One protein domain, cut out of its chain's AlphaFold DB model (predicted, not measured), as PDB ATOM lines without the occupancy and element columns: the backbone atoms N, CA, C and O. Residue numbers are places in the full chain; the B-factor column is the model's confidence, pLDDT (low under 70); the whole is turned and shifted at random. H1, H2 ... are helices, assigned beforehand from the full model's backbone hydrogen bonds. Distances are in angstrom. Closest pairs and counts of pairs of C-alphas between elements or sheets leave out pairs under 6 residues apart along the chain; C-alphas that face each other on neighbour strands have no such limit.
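This is residues 50 to 93 of the 170 residues of the protein "M20_dimer domain-containing protein" of Acidobacteria bacterium (UniProt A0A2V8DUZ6). Four short helices follow each other round a small ring: H1 and H2 fold into a hairpin, then H3 and H4 lead back, H4 ending near the beginning of H1. The printed part has 44 residues, is all helix and compact, with a radius of gyration of the C-alphas of 10.0 A and spans of 25 by 18 by 18 A.

Start at H1, residues 50 to 61, which touches H2, residues 64 to 71, as a hairpin; the closest C-alphas, of Ala 59 and Arg 67, are 4.7 A apart. H3, residues 73 to 84, only just touches H4, residues 88 to 93, only at the corner, with residue 84 alone; the closest C-alphas, of Leu 84 and Thr 90, are 5.2 A apart. O i to N i+4 pairs are within hydrogen-bond range throughout H2, in 6 of 8 in H1 and H3, and in 0 of 2 in H4, which has 2 of 3 O i to N i+3 pairs.

Find C-alpha 50 at (-42.396, -15.163, -1.570); H1 runs 18.0 A from there, H2 10.4 A, H3 12.9 A, and H4 9.6 A to C-alpha 93 at (-44.871, -13.259, 7.155).

The printed part has no cut, and no printed residue is under pLDDT 70.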
ATOM      1  N   PRO A  50     -43.639 -15.738  -2.100       84.44
ATOM      2  CA  PRO A  50     -42.396 -15.163  -1.570       84.44
ATOM      3  C   PRO A  50     -41.926 -15.807  -0.257       84.44
ATOM      4  O   PRO A  50     -40.733 -15.922   0.012       84.44
ATOM      5  N   VAL A  51     -42.866 -16.248   0.579       83.56
ATOM      6  CA  VAL A  51     -42.573 -16.903   1.861       83.56
ATOM      7  C   VAL A  51     -42.132 -18.348   1.630       83.56
ATOM      8  O   VAL A  51     -41.227 -18.837   2.303       83.56
ATOM      9  N   ALA A  52     -42.740 -19.032   0.659       85.31
ATOM     10  CA  ALA A  52     -42.312 -20.361   0.240       85.31
ATOM     11  C   ALA A  52     -40.889 -20.338  -0.344       85.31
ATOM     12  O   ALA A  52     -40.075 -21.190   0.009       85.31
ATOM     13  N   GLU A  53     -40.564 -19.336  -1.165       85.75
ATOM     14  CA  GLU A  53     -39.212 -19.114  -1.695       85.75
ATOM     15  C   GLU A  53     -38.201 -18.838  -0.579       85.75
ATOM     16  O   GLU A  53     -37.138 -19.459  -0.546       85.75
ATOM     17  N   LEU A  54     -38.557 -17.992   0.396       85.25
ATOM     18  CA  LEU A  54     -37.737 -17.772   1.587       85.25
ATOM     19  C   LEU A  54     -37.421 -19.098   2.296       85.25
ATOM     20  O   LEU A  54     -36.263 -19.365   2.620       85.25
ATOM     21  N   PHE A  55     -38.420 -19.959   2.513       85.69
ATOM     22  CA  PHE A  55     -38.183 -21.264   3.131       85.69
ATOM     23  C   PHE A  55     -37.338 -22.188   2.263       85.69
ATOM     24  O   PHE A  55     -36.477 -22.875   2.806       85.69
ATOM     25  N   ALA A  56     -37.528 -22.188   0.944       85.12
ATOM     26  CA  ALA A  56     -36.710 -22.974   0.027       85.12
ATOM     27  C   ALA A  56     -35.232 -22.548   0.075       85.12
ATOM     28  O   ALA A  56     -34.350 -23.406   0.071       85.12
ATOM     29  N   CYS A  57     -34.960 -21.246   0.196       84.50
ATOM     30  CA  CYS A  57     -33.606 -20.716   0.345       84.50
ATOM     31  C   CYS A  57     -32.980 -21.022   1.712       84.50
ATOM     32  O   CYS A  57     -31.781 -21.274   1.778       84.50
ATOM     33  N   VAL A  58     -33.758 -21.010   2.801       85.69
ATOM     34  CA  VAL A  58     -33.237 -21.221   4.168       85.69
ATOM     35  C   VAL A  58     -33.177 -22.707   4.552       85.69
ATOM     36  O   VAL A  58     -32.360 -23.100   5.383       85.69
ATOM     37  N   ALA A  59     -34.004 -23.567   3.950       85.06
ATOM     38  CA  ALA A  59     -34.064 -25.000   4.254       85.06
ATOM     39  C   ALA A  59     -32.712 -25.749   4.197       85.06
ATOM     40  O   ALA A  59     -32.515 -26.622   5.045       85.06
ATOM     41  N   PRO A  60     -31.775 -25.458   3.267       85.00
ATOM     42  CA  PRO A  60     -30.465 -26.112   3.216       85.00
ATOM     43  C   PRO A  60     -29.603 -25.880   4.462       85.00
ATOM     44  O   PRO A  60     -28.865 -26.784   4.848       85.00
ATOM     45  N   GLU A  61     -29.756 -24.722   5.108       86.69
ATOM     46  CA  GLU A  61     -29.012 -24.313   6.309       86.69
ATOM     47  C   GLU A  61     -29.633 -24.858   7.607       86.69
ATOM     48  O   GLU A  61     -29.090 -24.702   8.702       86.69
ATOM     49  N   MET A  62     -30.807 -25.493   7.517       85.62
ATOM     50  CA  MET A  62     -31.524 -26.002   8.679       85.62
ATOM     51  C   MET A  62     -31.141 -27.448   9.037       85.62
ATOM     52  O   MET A  62     -30.807 -28.252   8.162       85.62
ATOM     53  N   PRO A  63     -31.292 -27.847  10.319       86.94
ATOM     54  CA  PRO A  63     -31.140 -29.237  10.743       86.94
ATOM     55  C   PRO A  63     -32.029 -30.192   9.933       86.94
ATOM     56  O   PRO A  63     -33.157 -29.838   9.579       86.94
ATOM     57  N   PHE A  64     -31.551 -31.423   9.715       87.19
ATOM     58  CA  PHE A  64     -32.141 -32.421   8.807       87.19
ATOM     59  C   PHE A  64     -33.674 -32.519   8.870       87.19
ATOM     60  O   PHE A  64     -34.343 -32.443   7.844       87.19
ATOM     61  N   VAL A  65     -34.247 -32.609  10.076       86.25
ATOM     62  CA  VAL A  65     -35.704 -32.718  10.264       86.25
ATOM     63  C   VAL A  65     -36.446 -31.503   9.699       86.25
ATOM     64  O   VAL A  65     -37.423 -31.658   8.972       86.25
ATOM     65  N   ARG A  66     -35.979 -30.282   9.992       83.38
ATOM     66  CA  ARG A  66     -36.615 -29.050   9.499       83.38
ATOM     67  C   ARG A  66     -36.420 -28.889   7.998       83.38
ATOM     68  O   ARG A  66     -37.362 -28.515   7.310       83.38
ATOM     69  N   ARG A  67     -35.245 -29.250   7.482       85.19
ATOM     70  CA  ARG A  67     -34.976 -29.280   6.042       85.19
ATOM     71  C   ARG A  67     -35.979 -30.159   5.291       85.19
ATOM     72  O   ARG A  67     -36.521 -29.720   4.285       85.19
ATOM     73  N   VAL A  68     -36.267 -31.365   5.790       85.56
ATOM     74  CA  VAL A  68     -37.258 -32.271   5.177       85.56
ATOM     75  C   VAL A  68     -38.671 -31.680   5.227       85.56
ATOM     76  O   VAL A  68     -39.396 -31.765   4.238       85.56
ATOM     77  N   VAL A  69     -39.048 -31.043   6.342       86.06
ATOM     78  CA  VAL A  69     -40.357 -30.383   6.495       86.06
ATOM     79  C   VAL A  69     -40.534 -29.254   5.478       86.06
ATOM     80  O   VAL A  69     -41.537 -29.232   4.770       86.06
ATOM     81  N   PHE A  70     -39.558 -28.349   5.360       84.75
ATOM     82  CA  PHE A  70     -39.632 -27.226   4.419       84.75
ATOM     83  C   PHE A  70     -39.472 -27.658   2.954       84.75
ATOM     84  O   PHE A  70     -40.088 -27.059   2.081       84.75
ATOM     85  N   ALA A  71     -38.722 -28.726   2.667       82.56
ATOM     86  CA  ALA A  71     -38.643 -29.294   1.318       82.56
ATOM     87  C   ALA A  71     -39.973 -29.917   0.853       82.56
ATOM     88  O   ALA A  71     -40.249 -29.962  -0.342       82.56
ATOM     89  N   ASN A  72     -40.810 -30.368   1.791       86.62
ATOM     90  CA  ASN A  72     -42.143 -30.915   1.528       86.62
ATOM     91  C   ASN A  72     -43.235 -29.941   1.995       86.62
ATOM     92  O   ASN A  72     -44.254 -30.360   2.550       86.62
ATOM     93  N   LEU A  73     -43.017 -28.637   1.788       84.06
ATOM     94  CA  LEU A  73     -43.895 -27.589   2.301       84.06
ATOM     95  C   LEU A  73     -45.377 -27.802   1.961       84.06
ATOM     96  O   LEU A  73     -46.159 -27.660   2.885       84.06
ATOM     97  N   PRO A  74     -45.801 -28.228   0.753       85.88
ATOM     98  CA  PRO A  74     -47.225 -28.467   0.480       85.88
ATOM     99  C   PRO A  74     -47.868 -29.534   1.385       85.88
ATOM    100  O   PRO A  74     -49.040 -29.438   1.732       85.88
ATOM    101  N   LEU A  75     -47.099 -30.546   1.805       87.94
ATOM    102  CA  LEU A  75     -47.571 -31.602   2.707       87.94
ATOM    103  C   LEU A  75     -47.639 -31.117   4.163       87.94
ATOM    104  O   LEU A  75     -48.552 -31.476   4.906       87.94
ATOM    105  N   PHE A  76     -46.666 -30.302   4.577       87.19
ATOM    106  CA  PHE A  76     -46.551 -29.798   5.947       87.19
ATOM    107  C   PHE A  76     -47.059 -28.363   6.130       87.19
ATOM    108  O   PHE A  76     -46.985 -27.829   7.235       87.19
ATOM    109  N   GLU A  77     -47.622 -27.745   5.097       86.06
ATOM    110  CA  GLU A  77     -48.132 -26.375   5.088       86.06
ATOM    111  C   GLU A  77     -49.041 -26.078   6.284       86.06
ATOM    112  O   GLU A  77     -48.767 -25.109   6.996       86.06
ATOM    113  N   PRO A  78     -50.072 -26.890   6.607       85.69
ATOM    114  CA  PRO A  78     -50.940 -26.590   7.743       85.69
ATOM    115  C   PRO A  78     -50.188 -26.588   9.082       85.69
ATOM    116  O   PRO A  78     -50.519 -25.792   9.965       85.69
ATOM    117  N   LEU A  79     -49.169 -27.439   9.230       86.81
ATOM    118  CA  LEU A  79     -48.323 -27.499  10.421       86.81
ATOM    119  C   LEU A  79     -47.408 -26.271  10.501       86.81
ATOM    120  O   LEU A  79     -47.387 -25.585  11.524       86.81
ATOM    121  N   VAL A  80     -46.697 -25.978   9.410       85.31
ATOM    122  CA  VAL A  80     -45.759 -24.855   9.302       85.31
ATOM    123  C   VAL A  80     -46.496 -23.537   9.509       85.31
ATOM    124  O   VAL A  80     -46.109 -22.738  10.358       85.31
ATOM    125  N   ARG A  81     -47.633 -23.350   8.838       85.81
ATOM    126  CA  ARG A  81     -48.512 -22.193   9.011       85.81
ATOM    127  C   ARG A  81     -48.934 -22.004  10.465       85.81
ATOM    128  O   ARG A  81     -48.840 -20.899  10.993       85.81
ATOM    129  N   ARG A  82     -49.383 -23.072  11.135       84.38
ATOM    130  CA  ARG A  82     -49.797 -23.007  12.546       84.38
ATOM    131  C   ARG A  82     -48.632 -22.626  13.456       84.38
ATOM    132  O   ARG A  82     -48.836 -21.915  14.435       84.38
ATOM    133  N   GLN A  83     -47.428 -23.096  13.149       84.88
ATOM    134  CA  GLN A  83     -46.230 -22.771  13.912       84.88
ATOM    135  C   GLN A  83     -45.791 -21.317  13.698       84.88
ATOM    136  O   GLN A  83     -45.464 -20.646  14.670       84.88
ATOM    137  N   LEU A  84     -45.853 -20.808  12.465       82.69
ATOM    138  CA  LEU A  84     -45.524 -19.415  12.142       82.69
ATOM    139  C   LEU A  84     -46.537 -18.430  12.735       82.69
ATOM    140  O   LEU A  84     -46.149 -17.382  13.239       82.69
ATOM    141  N   ALA A  85     -47.822 -18.793  12.752       83.00
ATOM    142  CA  ALA A  85     -48.875 -17.974  13.350       83.00
ATOM    143  C   ALA A  85     -48.786 -17.879  14.887       83.00
ATOM    144  O   ALA A  85     -49.436 -17.021  15.478       83.00
ATOM    145  N   ARG A  86     -48.011 -18.753  15.550       81.44
ATOM    146  CA  ARG A  86     -47.823 -18.726  17.013       81.44
ATOM    147  C   ARG A  86     -46.819 -17.680  17.479       81.44
ATOM    148  O   ARG A  86     -46.928 -17.231  18.615       81.44
ATOM    149  N   TYR A  87     -45.834 -17.331  16.653       77.31
ATOM    150  CA  TYR A  87     -44.792 -16.386  17.045       77.31
ATOM    151  C   TYR A  87     -45.055 -15.016  16.411       77.31
ATOM    152  O   TYR A  87     -45.165 -14.939  15.186       77.31
ATOM    153  N   PRO A  88     -45.102 -13.923  17.200       72.44
ATOM    154  CA  PRO A  88     -45.406 -12.585  16.687       72.44
ATOM    155  C   PRO A  88     -44.514 -12.157  15.516       72.44
ATOM    156  O   PRO A  88     -45.013 -11.646  14.518       72.44
ATOM    157  N   ALA A  89     -43.210 -12.449  15.598       73.75
ATOM    158  CA  ALA A  89     -42.232 -12.087  14.571       73.75
ATOM    159  C   ALA A  89     -42.473 -12.784  13.219       73.75
ATOM    160  O   ALA A  89     -42.202 -12.204  12.173       73.75
ATOM    161  N   THR A  90     -42.991 -14.017  13.222       79.25
ATOM    162  CA  THR A  90     -43.262 -14.772  11.988       79.25
ATOM    163  C   THR A  90     -44.707 -14.657  11.522       79.25
ATOM    164  O   THR A  90     -45.000 -14.981  10.376       79.25
ATOM    165  N   ASN A  91     -45.614 -14.182  12.375       79.00
ATOM    166  CA  ASN A  91     -47.026 -14.024  12.039       79.00
ATOM    167  C   ASN A  91     -47.216 -13.009  10.899       79.00
ATOM    168  O   ASN A  91     -47.992 -13.270   9.988       79.00
ATOM    169  N   ALA A  92     -46.434 -11.923  10.879       77.88
ATOM    170  CA  ALA A  92     -46.459 -10.929   9.799       77.88
ATOM    171  C   ALA A  92     -46.011 -11.485   8.430       77.88
ATOM    172  O   ALA A  92     -46.360 -10.927   7.396       77.88
ATOM    173  N   LEU A  93     -45.262 -12.599   8.404       80.56
ATOM    174  CA  LEU A  93     -44.871 -13.259   7.155       80.56
ATOM    175  C   LEU A  93     -46.015 -14.054   6.534       80.56
ATOM    176  O   LEU A  93     -45.974 -14.329   5.346       80.56
TER     177      LEU A  93